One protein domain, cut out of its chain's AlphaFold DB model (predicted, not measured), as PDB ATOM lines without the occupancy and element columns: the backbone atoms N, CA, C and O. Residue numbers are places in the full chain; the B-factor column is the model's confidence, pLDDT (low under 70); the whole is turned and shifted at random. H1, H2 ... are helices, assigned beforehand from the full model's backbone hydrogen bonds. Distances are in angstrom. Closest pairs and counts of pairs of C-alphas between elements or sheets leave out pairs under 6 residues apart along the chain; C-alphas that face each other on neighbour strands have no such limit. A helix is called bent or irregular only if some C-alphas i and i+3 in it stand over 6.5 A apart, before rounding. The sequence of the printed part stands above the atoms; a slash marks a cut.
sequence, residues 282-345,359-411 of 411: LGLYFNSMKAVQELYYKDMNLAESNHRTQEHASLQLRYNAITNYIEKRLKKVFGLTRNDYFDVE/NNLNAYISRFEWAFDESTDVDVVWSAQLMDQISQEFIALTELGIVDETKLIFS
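This is residues 282 to 345 and 359 to 411 of the 411 residues of an uncharacterized protein of Zancudomyces culisetae (UniProt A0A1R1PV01). A long helical hairpin, H1 with the bent H2, is passed at its open end by a third long helix, H5, which packs there on the first residues of H1; residues 395 to 411 stick out from the body as an arm. Short H4 packs on H5, and short H3 comes just before H4. The printed part has 117 residues with five named helices, H1 to H5 in chain order, and no named strand: the class is all helix. It is loose, with a radius of gyration of the C-alphas of 18.7 A, and spans 66 by 34 by 20 A.

Find C-alpha 282 at (-13.703, -43.557, -37.843); from there H1 runs 34.9 A to residue 305. H2, residues 309 to 338, was assigned as one helix by its hydrogen bonds but is bent, with C-alphas 328 and 331 6.8 A apart: H2a, 309 to 328, is 28.1 A long, and H2b is 331 to 338. Next come H3, 361 to 366, and H4, 369 to 372. H5, 377 to 409, runs 49.0 A to (-4.866, -16.378, -44.333); it is only just irregular, with C-alphas 378 and 381 6.52 A apart.

Look at Met 300 and His 312, the closest C-alphas of the hairpin H1 and H2a, 5.1 A apart; the tilt is shallow, 25 degrees, opposite ways. H1 touches H5 with residues 282 to 285 alone, closest at the C-alphas of Leu 282 and Gln 389, 5.2 A. H4 touches H5 at the C-alphas of Phe 372 and Ser 383, 5.6 A, their closest. H3 and H5 are apart. Every O i to N i+4 pair is within hydrogen-bond range in H1, H2a, H2b and H3, and 27 of 29 in H5; H4 is too short for one.

The farthest C-alphas, His 307 and Phe 410, are 66.7 A apart. Residues 346 to 358 are cut out, with 8.7 A between C-alphas 345 and 359. The links printed whole are tight. Confidence is under 70 at residues 332 to 345, 359 to 381 and 383.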
ATOM      1  N   LEU A 282     -14.265 -42.353 -38.440       75.50
ATOM      2  CA  LEU A 282     -13.703 -43.557 -37.843       75.50
ATOM      3  C   LEU A 282     -14.082 -43.712 -36.360       75.50
ATOM      4  O   LEU A 282     -14.304 -44.828 -35.889       75.50
ATOM      5  N   GLY A 283     -14.191 -42.611 -35.613       76.81
ATOM      6  CA  GLY A 283     -14.663 -42.608 -34.228       76.81
ATOM      7  C   GLY A 283     -16.142 -42.968 -34.103       76.81
ATOM      8  O   GLY A 283     -16.515 -43.758 -33.231       76.81
ATOM      9  N   LEU A 284     -16.984 -42.453 -35.002       77.81
ATOM     10  CA  LEU A 284     -18.400 -42.819 -35.089       77.81
ATOM     11  C   LEU A 284     -18.566 -44.298 -35.449       77.81
ATOM     12  O   LEU A 284     -19.349 -45.009 -34.811       77.81
ATOM     13  N   TYR A 285     -17.777 -44.790 -36.402       81.81
ATOM     14  CA  TYR A 285     -17.754 -46.198 -36.775       81.81
ATOM     15  C   TYR A 285     -17.288 -47.092 -35.615       81.81
ATOM     16  O   TYR A 285     -17.942 -48.088 -35.297       81.81
ATOM     17  N   PHE A 286     -16.229 -46.697 -34.897       81.50
ATOM     18  CA  PHE A 286     -15.753 -47.391 -33.695       81.50
ATOM     19  C   PHE A 286     -16.849 -47.542 -32.634       81.50
ATOM     20  O   PHE A 286     -17.078 -48.639 -32.113       81.50
ATOM     21  N   ASN A 287     -17.557 -46.452 -32.337       79.62
ATOM     22  CA  ASN A 287     -18.648 -46.453 -31.364       79.62
ATOM     23  C   ASN A 287     -19.842 -47.294 -31.837       79.62
ATOM     24  O   ASN A 287     -20.427 -48.030 -31.041       79.62
ATOM     25  N   SER A 288     -20.160 -47.251 -33.132       82.62
ATOM     26  CA  SER A 288     -21.231 -48.057 -33.728       82.62
ATOM     27  C   SER A 288     -20.939 -49.555 -33.616       82.62
ATOM     28  O   SER A 288     -21.798 -50.328 -33.193       82.62
ATOM     29  N   MET A 289     -19.701 -49.976 -33.891       81.94
ATOM     30  CA  MET A 289     -19.297 -51.378 -33.755       81.94
ATOM     31  C   MET A 289     -19.340 -51.854 -32.296       81.94
ATOM     32  O   MET A 289     -19.781 -52.972 -32.029       81.94
ATOM     33  N   LYS A 290     -18.970 -50.999 -31.334       83.88
ATOM     34  CA  LYS A 290     -19.156 -51.294 -29.904       83.88
ATOM     35  C   LYS A 290     -20.627 -51.462 -29.524       83.88
ATOM     36  O   LYS A 290     -20.958 -52.399 -28.803       83.88
ATOM     37  N   ALA A 291     -21.517 -50.615 -30.035       83.62
ATOM     38  CA  ALA A 291     -22.948 -50.749 -29.773       83.62
ATOM     39  C   ALA A 291     -23.505 -52.083 -30.310       83.62
ATOM     40  O   ALA A 291     -24.261 -52.764 -29.618       83.62
ATOM     41  N   VAL A 292     -23.077 -52.509 -31.504       84.94
ATOM     42  CA  VAL A 292     -23.446 -53.822 -32.069       84.94
ATOM     43  C   VAL A 292     -22.893 -54.976 -31.220       84.94
ATOM     44  O   VAL A 292     -23.601 -55.952 -30.974       84.94
ATOM     45  N   GLN A 293     -21.657 -54.863 -30.722       88.31
ATOM     46  CA  GLN A 293     -21.067 -55.844 -29.804       88.31
ATOM     47  C   GLN A 293     -21.902 -55.985 -28.522       88.31
ATOM     48  O   GLN A 293     -22.199 -57.105 -28.100       88.31
ATOM     49  N   GLU A 294     -22.315 -54.867 -27.922       88.44
ATOM     50  CA  GLU A 294     -23.157 -54.859 -26.722       88.44
ATOM     51  C   GLU A 294     -24.545 -55.464 -26.965       88.44
ATOM     52  O   GLU A 294     -25.071 -56.154 -26.088       88.44
ATOM     53  N   LEU A 295     -25.139 -55.234 -28.140       89.06
ATOM     54  CA  LEU A 295     -26.414 -55.843 -28.525       89.06
ATOM     55  C   LEU A 295     -26.298 -57.367 -28.612       89.06
ATOM     56  O   LEU A 295     -27.064 -58.066 -27.953       89.06
ATOM     57  N   TYR A 296     -25.289 -57.890 -29.318       89.06
ATOM     58  CA  TYR A 296     -25.080 -59.340 -29.388       89.06
ATOM     59  C   TYR A 296     -24.835 -59.965 -28.016       89.06
ATOM     60  O   TYR A 296     -25.322 -61.063 -27.757       89.06
ATOM     61  N   TYR A 297     -24.126 -59.273 -27.121       90.75
ATOM     62  CA  TYR A 297     -23.939 -59.738 -25.750       90.75
ATOM     63  C   TYR A 297     -25.267 -59.827 -24.980       90.75
ATOM     64  O   TYR A 297     -25.540 -60.833 -24.322       90.75
ATOM     65  N   LYS A 298     -26.118 -58.797 -25.080       91.88
ATOM     66  CA  LYS A 298     -27.445 -58.774 -24.439       91.88
ATOM     67  C   LYS A 298     -28.347 -59.887 -24.972       91.88
ATOM     68  O   LYS A 298     -28.925 -60.623 -24.172       91.88
ATOM     69  N   ASP A 299     -28.418 -60.045 -26.290       90.19
ATOM     70  CA  ASP A 299     -29.256 -61.057 -26.935       90.19
ATOM     71  C   ASP A 299     -28.761 -62.475 -26.635       90.19
ATOM     72  O   ASP A 299     -29.565 -63.376 -26.395       90.19
ATOM     73  N   MET A 300     -27.440 -62.681 -26.587       92.56
ATOM     74  CA  MET A 300     -26.835 -63.960 -26.206       92.56
ATOM     75  C   MET A 300     -27.284 -64.368 -24.796       92.56
ATOM     76  O   MET A 300     -27.822 -65.461 -24.621       92.56
ATOM     77  N   ASN A 301     -27.160 -63.473 -23.811       92.50
ATOM     78  CA  ASN A 301     -27.596 -63.739 -22.434       92.50
ATOM     79  C   ASN A 301     -29.120 -63.972 -22.342       92.50
ATOM     80  O   ASN A 301     -29.602 -64.785 -21.545       92.50
ATOM     81  N   LEU A 302     -29.907 -63.285 -23.177       93.25
ATOM     82  CA  LEU A 302     -31.349 -63.507 -23.266       93.25
ATOM     83  C   LEU A 302     -31.683 -64.887 -23.862       93.25
ATOM     84  O   LEU A 302     -32.597 -65.559 -23.387       93.25
ATOM     85  N   ALA A 303     -30.946 -65.344 -24.872       91.19
ATOM     86  CA  ALA A 303     -31.116 -66.679 -25.442       91.19
ATOM     87  C   ALA A 303     -30.709 -67.781 -24.447       91.19
ATOM     88  O   ALA A 303     -31.390 -68.805 -24.360       91.19
ATOM     89  N   GLU A 304     -29.653 -67.552 -23.656       92.75
ATOM     90  CA  GLU A 304     -29.226 -68.453 -22.577       92.75
ATOM     91  C   GLU A 304     -30.314 -68.598 -21.506       92.75
ATOM     92  O   GLU A 304     -30.743 -69.715 -21.202       92.75
ATOM     93  N   SER A 305     -30.821 -67.472 -20.990       93.75
ATOM     94  CA  SER A 305     -31.875 -67.462 -19.964       93.75
ATOM     95  C   SER A 305     -33.192 -68.089 -20.433       93.75
ATOM     96  O   SER A 305     -33.917 -68.665 -19.625       93.75
ATOM     97  N   ASN A 306     -33.477 -68.044 -21.737       93.31
ATOM     98  CA  ASN A 306     -34.654 -68.668 -22.346       93.31
ATOM     99  C   ASN A 306     -34.411 -70.106 -22.841       93.31
ATOM    100  O   ASN A 306     -35.267 -70.662 -23.531       93.31
ATOM    101  N   HIS A 307     -33.259 -70.709 -22.528       92.94
ATOM    102  CA  HIS A 307     -32.874 -72.064 -22.944       92.94
ATOM    103  C   HIS A 307     -32.907 -72.292 -24.470       92.94
ATOM    104  O   HIS A 307     -33.162 -73.398 -24.950       92.94
ATOM    105  N   ARG A 308     -32.633 -71.245 -25.260       93.06
ATOM    106  CA  ARG A 308     -32.613 -71.286 -26.729       93.06
ATOM    107  C   ARG A 308     -31.203 -71.568 -27.241       93.06
ATOM    108  O   ARG A 308     -30.508 -70.693 -27.748       93.06
ATOM    109  N   THR A 309     -30.776 -72.821 -27.118       89.94
ATOM    110  CA  THR A 309     -29.376 -73.236 -27.319       89.94
ATOM    111  C   THR A 309     -28.817 -72.925 -28.713       89.94
ATOM    112  O   THR A 309     -27.663 -72.524 -28.835       89.94
ATOM    113  N   GLN A 310     -29.620 -73.085 -29.774       91.00
ATOM    114  CA  GLN A 310     -29.186 -72.778 -31.148       91.00
ATOM    115  C   GLN A 310     -29.015 -71.271 -31.383       91.00
ATOM    116  O   GLN A 310     -28.044 -70.850 -32.010       91.00
ATOM    117  N   GLU A 311     -29.934 -70.463 -30.851       90.50
ATOM    118  CA  GLU A 311     -29.887 -69.001 -30.942       90.50
ATOM    119  C   GLU A 311     -28.683 -68.456 -30.163       90.50
ATOM    120  O   GLU A 311     -27.894 -67.689 -30.713       90.50
ATOM    121  N   HIS A 312     -28.461 -68.955 -28.942       94.00
ATOM    122  CA  HIS A 312     -27.284 -68.629 -28.138       94.00
ATOM    123  C   HIS A 312     -25.976 -68.924 -28.885       94.00
ATOM    124  O   HIS A 312     -25.117 -68.052 -28.986       94.00
ATOM    125  N   ALA A 313     -25.823 -70.130 -29.444       90.62
ATOM    126  CA  ALA A 313     -24.609 -70.505 -30.169       90.62
ATOM    127  C   ALA A 313     -24.345 -69.590 -31.379       90.62
ATOM    128  O   ALA A 313     -23.204 -69.197 -31.624       90.62
ATOM    129  N   SER A 314     -25.396 -69.202 -32.111       90.88
ATOM    130  CA  SER A 314     -25.276 -68.262 -33.231       90.88
ATOM    131  C   SER A 314     -24.860 -66.858 -32.772       90.88
ATOM    132  O   SER A 314     -23.949 -66.263 -33.352       90.88
ATOM    133  N   LEU A 315     -25.480 -66.340 -31.709       90.00
ATOM    134  CA  LEU A 315     -25.180 -65.016 -31.152       90.00
ATOM    135  C   LEU A 315     -23.778 -64.952 -30.541       90.00
ATOM    136  O   LEU A 315     -23.067 -63.972 -30.749       90.00
ATOM    137  N   GLN A 316     -23.335 -66.019 -29.875       91.75
ATOM    138  CA  GLN A 316     -21.988 -66.126 -29.321       91.75
ATOM    139  C   GLN A 316     -20.912 -66.082 -30.417       91.75
ATOM    140  O   GLN A 316     -19.893 -65.408 -30.256       91.75
ATOM    141  N   LEU A 317     -21.138 -66.748 -31.557       89.31
ATOM    142  CA  LEU A 317     -20.235 -66.659 -32.711       89.31
ATOM    143  C   LEU A 317     -20.138 -65.220 -33.239       89.31
ATOM    144  O   LEU A 317     -19.033 -64.733 -33.473       89.31
ATOM    145  N   ARG A 318     -21.273 -64.518 -33.368       87.44
ATOM    146  CA  ARG A 318     -21.310 -63.114 -33.818       87.44
ATOM    147  C   ARG A 318     -20.639 -62.164 -32.826       87.44
ATOM    148  O   ARG A 318     -19.842 -61.326 -33.242       87.44
ATOM    149  N   TYR A 319     -20.903 -62.332 -31.530       88.50
ATOM    150  CA  TYR A 319     -20.260 -61.577 -30.454       88.50
ATOM    151  C   TYR A 319     -18.735 -61.760 -30.463       88.50
ATOM    152  O   TYR A 319     -17.985 -60.784 -30.404       88.50
ATOM    153  N   ASN A 320     -18.254 -62.998 -30.593       88.12
ATOM    154  CA  ASN A 320     -16.820 -63.280 -30.648       88.12
ATOM    155  C   ASN A 320     -16.172 -62.700 -31.911       88.12
ATOM    156  O   ASN A 320     -15.071 -62.157 -31.833       88.12
ATOM    157  N   ALA A 321     -16.849 -62.782 -33.061       84.56
ATOM    158  CA  ALA A 321     -16.365 -62.205 -34.312       84.56
ATOM    159  C   ALA A 321     -16.193 -60.680 -34.203       84.56
ATOM    160  O   ALA A 321     -15.101 -60.175 -34.460       84.56
ATOM    161  N   ILE A 322     -17.220 -59.955 -33.741       84.31
ATOM    162  CA  ILE A 322     -17.139 -58.493 -33.612       84.31
ATOM    163  C   ILE A 322     -16.150 -58.056 -32.523       84.31
ATOM    164  O   ILE A 322     -15.413 -57.095 -32.715       84.31
ATOM    165  N   THR A 323     -16.059 -58.800 -31.417       84.00
ATOM    166  CA  THR A 323     -15.065 -58.545 -30.361       84.00
ATOM    167  C   THR A 323     -13.647 -58.673 -30.908       84.00
ATOM    168  O   THR A 323     -12.822 -57.783 -30.709       84.00
ATOM    169  N   ASN A 324     -13.366 -59.748 -31.648       82.38
ATOM    170  CA  ASN A 324     -12.061 -59.947 -32.273       82.38
ATOM    171  C   ASN A 324     -11.735 -58.841 -33.280       82.38
ATOM    172  O   ASN A 324     -10.609 -58.346 -33.278       82.38
ATOM    173  N   TYR A 325     -12.701 -58.434 -34.105       82.69
ATOM    174  CA  TYR A 325     -12.527 -57.336 -35.054       82.69
ATOM    175  C   TYR A 325     -12.196 -56.012 -34.349       82.69
ATOM    176  O   TYR A 325     -11.221 -55.347 -34.710       82.69
ATOM    177  N   ILE A 326     -12.942 -55.658 -33.296       78.25
ATOM    178  CA  ILE A 326     -12.702 -54.433 -32.522       78.25
ATOM    179  C   ILE A 326     -11.306 -54.449 -31.894       78.25
ATOM    180  O   ILE A 326     -10.553 -53.489 -32.048       78.25
ATOM    181  N   GLU A 327     -10.949 -55.526 -31.192       77.62
ATOM    182  CA  GLU A 327      -9.691 -55.604 -30.442       77.62
ATOM    183  C   GLU A 327      -8.462 -55.692 -31.350       77.62
ATOM    184  O   GLU A 327      -7.455 -55.035 -31.089       77.62
ATOM    185  N   LYS A 328      -8.527 -56.489 -32.424       73.44
ATOM    186  CA  LYS A 328      -7.358 -56.764 -33.274       73.44
ATOM    187  C   LYS A 328      -7.178 -55.760 -34.405       73.44
ATOM    188  O   LYS A 328      -6.040 -55.503 -34.791       73.44
ATOM    189  N   ARG A 329      -8.272 -55.213 -34.948       74.44
ATOM    190  CA  ARG A 329      -8.236 -54.307 -36.106       74.44
ATOM    191  C   ARG A 329      -8.636 -52.896 -35.712       74.44
ATOM    192  O   ARG A 329      -7.801 -51.997 -35.750       74.44
ATOM    193  N   LEU A 330      -9.874 -52.704 -35.270       73.75
ATOM    194  CA  LEU A 330     -10.459 -51.369 -35.169       73.75
ATOM    195  C   LEU A 330      -9.770 -50.475 -34.130       73.75
ATOM    196  O   LEU A 330      -9.470 -49.326 -34.428       73.75
ATOM    197  N   LYS A 331      -9.442 -50.998 -32.939       71.19
ATOM    198  CA  LYS A 331      -8.665 -50.259 -31.926       71.19
ATOM    199  C   LYS A 331      -7.279 -49.872 -32.423       71.19
ATOM    200  O   LYS A 331      -6.809 -48.783 -32.112       71.19
ATOM    201  N   LYS A 332      -6.624 -50.763 -33.170       67.75
ATOM    202  CA  LYS A 332      -5.283 -50.520 -33.699       67.75
ATOM    203  C   LYS A 332      -5.323 -49.477 -34.816       67.75
ATOM    204  O   LYS A 332      -4.512 -48.565 -34.781       67.75
ATOM    205  N   VAL A 333      -6.292 -49.552 -35.733       68.25
ATOM    206  CA  VAL A 333      -6.519 -48.508 -36.747       68.25
ATOM    207  C   VAL A 333      -6.834 -47.178 -36.081       68.25
ATOM    208  O   VAL A 333      -6.142 -46.206 -36.344       68.25
ATOM    209  N   PHE A 334      -7.800 -47.154 -35.161       68.06
ATOM    210  CA  PHE A 334      -8.165 -45.949 -34.424       68.06
ATOM    211  C   PHE A 334      -6.960 -45.350 -33.686       68.06
ATOM    212  O   PHE A 334      -6.749 -44.144 -33.721       68.06
ATOM    213  N   GLY A 335      -6.121 -46.191 -33.076       61.34
ATOM    214  CA  GLY A 335      -4.863 -45.770 -32.466       61.34
ATOM    215  C   GLY A 335      -3.861 -45.195 -33.471       61.34
ATOM    216  O   GLY A 335      -3.264 -44.171 -33.182       61.34
ATOM    217  N   LEU A 336      -3.690 -45.799 -34.650       60.19
ATOM    218  CA  LEU A 336      -2.763 -45.325 -35.693       60.19
ATOM    219  C   LEU A 336      -3.241 -44.061 -36.412       60.19
ATOM    220  O   LEU A 336      -2.428 -43.274 -36.872       60.19
ATOM    221  N   THR A 337      -4.549 -43.844 -36.516       60.09
ATOM    222  CA  THR A 337      -5.106 -42.592 -37.047       60.09
ATOM    223  C   THR A 337      -5.069 -41.454 -36.028       60.09
ATOM    224  O   THR A 337      -5.332 -40.313 -36.381       60.09
ATOM    225  N   ARG A 338      -4.802 -41.765 -34.751       58.12
ATOM    226  CA  ARG A 338      -4.780 -40.806 -33.632       58.12
ATOM    227  C   ARG A 338      -3.398 -40.595 -33.020       58.12
ATOM    228  O   ARG A 338      -3.211 -39.608 -32.325       58.12
ATOM    229  N   ASN A 339      -2.463 -41.504 -33.281       47.47
ATOM    230  CA  ASN A 339      -1.047 -41.376 -32.979       47.47
ATOM    231  C   ASN A 339      -0.320 -41.206 -34.312       47.47
ATOM    232  O   ASN A 339      -0.456 -42.067 -35.177       47.47
ATOM    233  N   ASP A 340       0.453 -40.134 -34.459       46.91
ATOM    234  CA  ASP A 340       1.109 -39.666 -35.690       46.91
ATOM    235  C   ASP A 340       2.222 -40.578 -36.258       46.91
ATOM    236  O   ASP A 340       3.289 -40.125 -36.674       46.91
ATOM    237  N   TYR A 341       2.018 -41.894 -36.282       40.31
ATOM    238  CA  TYR A 341       2.999 -42.862 -36.758       40.31
ATOM    239  C   TYR A 341       3.114 -42.836 -38.294       40.31
ATOM    240  O   TYR A 341       2.566 -43.675 -39.016       40.31
ATOM    241  N   PHE A 342       3.859 -41.862 -38.812       43.31
ATOM    242  CA  PHE A 342       4.196 -41.701 -40.223       43.31
ATOM    243  C   PHE A 342       5.651 -42.151 -40.489       43.31
ATOM    244  O   PHE A 342       6.544 -41.321 -40.583       43.31
ATOM    245  N   ASP A 343       5.936 -43.457 -40.638       35.03
ATOM    246  CA  ASP A 343       7.206 -43.905 -41.254       35.03
ATOM    247  C   ASP A 343       7.380 -43.254 -42.632       35.03
ATOM    248  O   ASP A 343       6.595 -43.464 -43.562       35.03
ATOM    249  N   VAL A 344       8.459 -42.503 -42.761       35.50
ATOM    250  CA  VAL A 344       9.152 -42.334 -44.028       35.50
ATOM    251  C   VAL A 344      10.179 -43.464 -44.041       35.50
ATOM    252  O   VAL A 344      11.167 -43.402 -43.314       35.50
ATOM    253  N   GLU A 345       9.924 -44.547 -44.781       33.09
ATOM    254  CA  GLU A 345      10.947 -45.584 -44.944       33.09
ATOM    255  C   GLU A 345      12.065 -45.071 -45.861       33.09
ATOM    256  O   GLU A 345      11.832 -44.573 -46.962       33.09
ATOM    257  N   ASN A 359       6.242 -40.918 -50.695       31.92
ATOM    258  CA  ASN A 359       5.358 -42.053 -50.585       31.92
ATOM    259  C   ASN A 359       3.918 -41.542 -50.698       31.92
ATOM    260  O   ASN A 359       3.386 -40.860 -49.826       31.92
ATOM    261  N   ASN A 360       3.366 -41.851 -51.867       32.50
ATOM    262  CA  ASN A 360       1.996 -41.713 -52.319       32.50
ATOM    263  C   ASN A 360       1.018 -42.100 -51.189       32.50
ATOM    264  O   ASN A 360       1.365 -42.912 -50.329       32.50
ATOM    265  N   LEU A 361      -0.227 -41.617 -51.216       36.34
ATOM    266  CA  LEU A 361      -1.313 -42.085 -50.330       36.34
ATOM    267  C   LEU A 361      -1.328 -43.627 -50.186       36.34
ATOM    268  O   LEU A 361      -1.635 -44.154 -49.121       36.34
ATOM    269  N   ASN A 362      -0.883 -44.340 -51.226       31.86
ATOM    270  CA  ASN A 362      -0.667 -45.787 -51.269       31.86
ATOM    271  C   ASN A 362       0.286 -46.361 -50.210       31.86
ATOM    272  O   ASN A 362       0.063 -47.482 -49.783       31.86
ATOM    273  N   ALA A 363       1.314 -45.646 -49.758       34.41
ATOM    274  CA  ALA A 363       2.212 -46.133 -48.707       34.41
ATOM    275  C   ALA A 363       1.721 -45.838 -47.287       34.41
ATOM    276  O   ALA A 363       2.178 -46.406 -46.299       34.41
ATOM    277  N   TYR A 364       0.776 -44.912 -47.189       45.12
ATOM    278  CA  TYR A 364       0.032 -44.685 -45.971       45.12
ATOM    279  C   TYR A 364      -1.113 -45.703 -45.855       45.12
ATOM    280  O   TYR A 364      -1.308 -46.290 -44.797       45.12
ATOM    281  N   ILE A 365      -1.790 -46.010 -46.966       43.31
ATOM    282  CA  ILE A 365      -2.720 -47.140 -47.082       43.31
ATOM    283  C   ILE A 365      -1.974 -48.468 -46.867       43.31
ATOM    284  O   ILE A 365      -2.489 -49.324 -46.156       43.31
ATOM    285  N   SER A 366      -0.736 -48.624 -47.357       42.03
ATOM    286  CA  SER A 366       0.039 -49.862 -47.172       42.03
ATOM    287  C   SER A 366       0.331 -50.188 -45.704       42.03
ATOM    288  O   SER A 366       0.399 -51.350 -45.319       42.03
ATOM    289  N   ARG A 367       0.393 -49.186 -44.817       46.72
ATOM    290  CA  ARG A 367       0.503 -49.388 -43.355       46.72
ATOM    291  C   ARG A 367      -0.704 -50.068 -42.743       46.72
ATOM    292  O   ARG A 367      -0.609 -50.582 -41.631       46.72
ATOM    293  N   PHE A 368      -1.832 -50.037 -43.434       52.62
ATOM    294  CA  PHE A 368      -3.049 -50.730 -43.064       52.62
ATOM    295  C   PHE A 368      -3.221 -52.023 -43.874       52.62
ATOM    296  O   PHE A 368      -4.231 -52.686 -43.683       52.62
ATOM    297  N   GLU A 369      -2.233 -52.461 -44.676       55.34
ATOM    298  CA  GLU A 369      -2.274 -53.745 -45.410       55.34
ATOM    299  C   GLU A 369      -2.641 -54.924 -44.514       55.34
ATOM    300  O   GLU A 369      -3.441 -55.773 -44.889       55.34
ATOM    301  N   TRP A 370      -2.154 -54.930 -43.272       56.25
ATOM    302  CA  TRP A 370      -2.513 -55.945 -42.279       56.25
ATOM    303  C   TRP A 370      -3.980 -55.859 -41.811       56.25
ATOM    304  O   TRP A 370      -4.543 -56.862 -41.381       56.25
ATOM    305  N   ALA A 371      -4.611 -54.683 -41.862       50.91
ATOM    306  CA  ALA A 371      -6.046 -54.511 -41.627       50.91
ATOM    307  C   ALA A 371      -6.883 -54.943 -42.850       50.91
ATOM    308  O   ALA A 371      -8.111 -55.044 -42.748       50.91
ATOM    309  N   PHE A 372      -6.224 -55.226 -43.978       54.62
ATOM    310  CA  PHE A 372      -6.811 -55.670 -45.244       54.62
ATOM    311  C   PHE A 372      -6.543 -57.142 -45.537       54.62
ATOM    312  O   PHE A 372      -6.891 -57.607 -46.612       54.62
ATOM    313  N   ASP A 373      -5.926 -57.885 -44.615       55.16
ATOM    314  CA  ASP A 373      -5.771 -59.325 -44.789       55.16
ATOM    315  C   ASP A 373      -7.171 -59.973 -44.797       55.16
ATOM    316  O   ASP A 373      -7.859 -60.041 -43.769       55.16
ATOM    317  N   GLU A 374      -7.599 -60.359 -46.003       51.31
ATOM    318  CA  GLU A 374      -8.899 -60.928 -46.383       51.31
ATOM    319  C   GLU A 374      -8.980 -62.445 -46.146       51.31
ATOM    320  O   GLU A 374      -9.871 -63.110 -46.667       51.31
ATOM    321  N   SER A 375      -8.069 -63.031 -45.363       46.97
ATOM    322  CA  SER A 375      -7.967 -64.490 -45.174       46.97
ATOM    323  C   SER A 375      -9.222 -65.198 -44.618       46.97
ATOM    324  O   SER A 375      -9.208 -66.424 -44.485       46.97
ATOM    325  N   THR A 376     -10.330 -64.486 -44.350       47.53
ATOM    326  CA  THR A 376     -11.666 -65.070 -44.133       47.53
ATOM    327  C   THR A 376     -12.797 -64.254 -44.794       47.53
ATOM    328  O   THR A 376     -12.782 -63.027 -44.765       47.53
ATOM    329  N   ASP A 377     -13.843 -64.921 -45.312       45.75
ATOM    330  CA  ASP A 377     -14.990 -64.279 -46.003       45.75
ATOM    331  C   ASP A 377     -15.765 -63.253 -45.140       45.75
ATOM    332  O   ASP A 377     -16.388 -62.331 -45.664       45.75
ATOM    333  N   VAL A 378     -15.741 -63.398 -43.808       48.88
ATOM    334  CA  VAL A 378     -16.379 -62.460 -42.858       48.88
ATOM    335  C   VAL A 378     -15.534 -61.190 -42.666       48.88
ATOM    336  O   VAL A 378     -16.085 -60.138 -42.346       48.88
ATOM    337  N   ASP A 379     -14.220 -61.262 -42.908       57.81
ATOM    338  CA  ASP A 379     -13.302 -60.121 -42.806       57.81
ATOM    339  C   ASP A 379     -13.407 -59.171 -44.010       57.81
ATOM    340  O   ASP A 379     -13.223 -57.969 -43.839       57.81
ATOM    341  N   VAL A 380     -13.769 -59.657 -45.204       60.47
ATOM    342  CA  VAL A 380     -13.745 -58.853 -46.447       60.47
ATOM    343  C   VAL A 380     -14.668 -57.628 -46.373       60.47
ATOM    344  O   VAL A 380     -14.249 -56.505 -46.655       60.47
ATOM    345  N   VAL A 381     -15.923 -57.806 -45.939       66.75
ATOM    346  CA  VAL A 381     -16.907 -56.703 -45.870       66.75
ATOM    347  C   VAL A 381     -16.516 -55.672 -44.809       66.75
ATOM    348  O   VAL A 381     -16.589 -54.468 -45.056       66.75
ATOM    349  N   TRP A 382     -16.078 -56.126 -43.633       70.31
ATOM    350  CA  TRP A 382     -15.667 -55.235 -42.547       70.31
ATOM    351  C   TRP A 382     -14.332 -54.538 -42.822       70.31
ATOM    352  O   TRP A 382     -14.129 -53.423 -42.340       70.31
ATOM    353  N   SER A 383     -13.436 -55.148 -43.600       68.25
ATOM    354  CA  SER A 383     -12.204 -54.510 -44.071       68.25
ATOM    355  C   SER A 383     -12.475 -53.445 -45.129       68.25
ATOM    356  O   SER A 383     -11.923 -52.352 -45.027       68.25
ATOM    357  N   ALA A 384     -13.372 -53.702 -46.087       71.31
ATOM    358  CA  ALA A 384     -13.776 -52.697 -47.072       71.31
ATOM    359  C   ALA A 384     -14.451 -51.482 -46.411       71.31
ATOM    360  O   ALA A 384     -14.126 -50.340 -46.727       71.31
ATOM    361  N   GLN A 385     -15.343 -51.722 -45.442       78.38
ATOM    362  CA  GLN A 385     -15.962 -50.649 -44.656       78.38
ATOM    363  C   GLN A 385     -14.927 -49.878 -43.839       78.38
ATOM    364  O   GLN A 385     -14.920 -48.655 -43.864       78.38
ATOM    365  N   LEU A 386     -14.014 -50.572 -43.157       77.19
ATOM    366  CA  LEU A 386     -12.937 -49.921 -42.412       77.19
ATOM    367  C   LEU A 386     -12.089 -49.018 -43.307       77.19
ATOM    368  O   LEU A 386     -11.706 -47.933 -42.884       77.19
ATOM    369  N   MET A 387     -11.833 -49.443 -44.542       73.50
ATOM    370  CA  MET A 387     -11.076 -48.659 -45.509       73.50
ATOM    371  C   MET A 387     -11.754 -47.363 -45.912       73.50
ATOM    372  O   MET A 387     -11.122 -46.307 -45.920       73.50
ATOM    373  N   ASP A 388     -13.044 -47.441 -46.203       77.62
ATOM    374  CA  ASP A 388     -13.851 -46.261 -46.471       77.62
ATOM    375  C   ASP A 388     -13.815 -45.291 -45.275       77.62
ATOM    376  O   ASP A 388     -13.540 -44.105 -45.443       77.62
ATOM    377  N   GLN A 389     -13.955 -45.803 -44.049       80.31
ATOM    378  CA  GLN A 389     -13.921 -44.978 -42.834       80.31
ATOM    379  C   GLN A 389     -12.551 -44.343 -42.567       80.31
ATOM    380  O   GLN A 389     -12.477 -43.191 -42.147       80.31
ATOM    381  N   ILE A 390     -11.462 -45.062 -42.845       75.69
ATOM    382  CA  ILE A 390     -10.097 -44.527 -42.793       75.69
ATOM    383  C   ILE A 390      -9.934 -43.392 -43.817       75.69
ATOM    384  O   ILE A 390      -9.442 -42.319 -43.478       75.69
ATOM    385  N   SER A 391     -10.371 -43.601 -45.061       76.50
ATOM    386  CA  SER A 391     -10.283 -42.583 -46.111       76.50
ATOM    387  C   SER A 391     -11.091 -41.333 -45.760       76.50
ATOM    388  O   SER A 391     -10.616 -40.214 -45.951       76.50
ATOM    389  N   GLN A 392     -12.303 -41.513 -45.234       79.19
ATOM    390  CA  GLN A 392     -13.167 -40.412 -44.810       79.19
ATOM    391  C   GLN A 392     -12.570 -39.644 -43.629       79.19
ATOM    392  O   GLN A 392     -12.643 -38.418 -43.615       79.19
ATOM    393  N   GLU A 393     -11.930 -40.331 -42.677       77.06
ATOM    394  CA  GLU A 393     -11.213 -39.683 -41.575       77.06
ATOM    395  C   GLU A 393     -10.132 -38.732 -42.103       77.06
ATOM    396  O   GLU A 393     -10.051 -37.596 -41.646       77.06
ATOM    397  N   PHE A 394      -9.350 -39.128 -43.108       76.00
ATOM    398  CA  PHE A 394      -8.322 -38.240 -43.663       76.00
ATOM    399  C   PHE A 394      -8.873 -37.060 -44.426       76.00
ATOM    400  O   PHE A 394      -8.335 -35.962 -44.293       76.00
ATOM    401  N   ILE A 395      -9.931 -37.268 -45.204       78.94
ATOM    402  CA  ILE A 395     -10.607 -36.167 -45.887       78.94
ATOM    403  C   ILE A 395     -11.098 -35.163 -44.841       78.94
ATOM    404  O   ILE A 395     -10.769 -33.986 -44.941       78.94
ATOM    405  N   ALA A 396     -11.768 -35.638 -43.787       78.12
ATOM    406  CA  ALA A 396     -12.263 -34.790 -42.709       78.12
ATOM    407  C   ALA A 396     -11.130 -34.046 -41.979       78.12
ATOM    408  O   ALA A 396     -11.226 -32.843 -41.756       78.12
ATOM    409  N   LEU A 397     -10.030 -34.728 -41.638       76.50
ATOM    410  CA  LEU A 397      -8.870 -34.110 -40.982       76.50
ATOM    411  C   LEU A 397      -8.192 -33.053 -41.865       76.50
ATOM    412  O   LEU A 397      -7.780 -32.011 -41.357       76.50
ATOM    413  N   THR A 398      -8.094 -33.313 -43.171       81.69
ATOM    414  CA  THR A 398      -7.525 -32.373 -44.147       81.69
ATOM    415  C   THR A 398      -8.421 -31.147 -44.292       81.69
ATOM    416  O   THR A 398      -7.941 -30.024 -44.177       81.69
ATOM    417  N   GLU A 399      -9.730 -31.344 -44.479       84.50
ATOM    418  CA  GLU A 399     -10.708 -30.256 -44.599       84.50
ATOM    419  C   GLU A 399     -10.744 -29.385 -43.337       84.50
ATOM    420  O   GLU A 399     -10.774 -28.161 -43.443       84.50
ATOM    421  N   LEU A 400     -10.668 -29.989 -42.145       79.56
ATOM    422  CA  LEU A 400     -10.573 -29.248 -40.886       79.56
ATOM    423  C   LEU A 400      -9.317 -28.373 -40.830       79.56
ATOM    424  O   LEU A 400      -9.422 -27.192 -40.509       79.56
ATOM    425  N   GLY A 401      -8.154 -28.929 -41.183       80.06
ATOM    426  CA  GLY A 401      -6.910 -28.160 -41.238       80.06
ATOM    427  C   GLY A 401      -6.976 -27.019 -42.258       80.06
ATOM    428  O   GLY A 401      -6.565 -25.904 -41.959       80.06
ATOM    429  N   ILE A 402      -7.567 -27.262 -43.430       88.31
ATOM    430  CA  ILE A 402      -7.757 -26.241 -44.468       88.31
ATOM    431  C   ILE A 402      -8.661 -25.104 -43.984       88.31
ATOM    432  O   ILE A 402      -8.337 -23.938 -44.198       88.31
ATOM    433  N   VAL A 403      -9.789 -25.407 -43.336       87.19
ATOM    434  CA  VAL A 403     -10.705 -24.384 -42.794       87.19
ATOM    435  C   VAL A 403      -9.979 -23.469 -41.816       87.19
ATOM    436  O   VAL A 403     -10.138 -22.248 -41.852       87.19
ATOM    437  N   ASP A 404      -9.189 -24.076 -40.944       81.69
ATOM    438  CA  ASP A 404      -8.408 -23.398 -39.925       81.69
ATOM    439  C   ASP A 404      -7.329 -22.497 -40.559       81.69
ATOM    440  O   ASP A 404      -7.272 -21.304 -40.251       81.69
ATOM    441  N   GLU A 405      -6.562 -23.011 -41.525       83.00
ATOM    442  CA  GLU A 405      -5.594 -22.232 -42.313       83.00
ATOM    443  C   GLU A 405      -6.252 -21.063 -43.055       83.00
ATOM    444  O   GLU A 405      -5.771 -19.931 -43.012       83.00
ATOM    445  N   THR A 406      -7.391 -21.306 -43.702       88.75
ATOM    446  CA  THR A 406      -8.118 -20.286 -44.474       88.75
ATOM    447  C   THR A 406      -8.517 -19.113 -43.592       88.75
ATOM    448  O   THR A 406      -8.365 -17.951 -43.970       88.75
ATOM    449  N   LYS A 407      -8.997 -19.403 -42.381       84.44
ATOM    450  CA  LYS A 407      -9.389 -18.368 -41.425       84.44
ATOM    451  C   LYS A 407      -8.217 -17.489 -41.012       84.44
ATOM    452  O   LYS A 407      -8.465 -16.323 -40.742       84.44
ATOM    453  N   LEU A 408      -6.990 -18.012 -40.990       82.38
ATOM    454  CA  LEU A 408      -5.779 -17.241 -40.699       82.38
ATOM    455  C   LEU A 408      -5.268 -16.451 -41.901       82.38
ATOM    456  O   LEU A 408      -4.914 -15.286 -41.755       82.38
ATOM    457  N   ILE A 409      -5.277 -17.053 -43.092       84.44
ATOM    458  CA  ILE A 409      -4.866 -16.378 -44.333       84.44
ATOM    459  C   ILE A 409      -5.700 -15.105 -44.560       84.44
ATOM    460  O   ILE A 409      -5.188 -14.099 -45.048       84.44
ATOM    461  N   PHE A 410      -6.980 -15.143 -44.183       84.12
ATOM    462  CA  PHE A 410      -7.943 -14.067 -44.412       84.12
ATOM    463  C   PHE A 410      -8.454 -13.389 -43.122       84.12
ATOM    464  O   PHE A 410      -9.555 -12.828 -43.150       84.12
ATOM    465  N   SER A 411      -7.717 -13.476 -42.002       75.31
ATOM    466  CA  SER A 411      -8.086 -12.844 -40.714       75.31
ATOM    467  C   SER A 411      -7.808 -11.351 -40.639       75.31
ATOM    468  O   SER A 411      -6.736 -10.934 -41.135       75.31
TER     469      SER A 411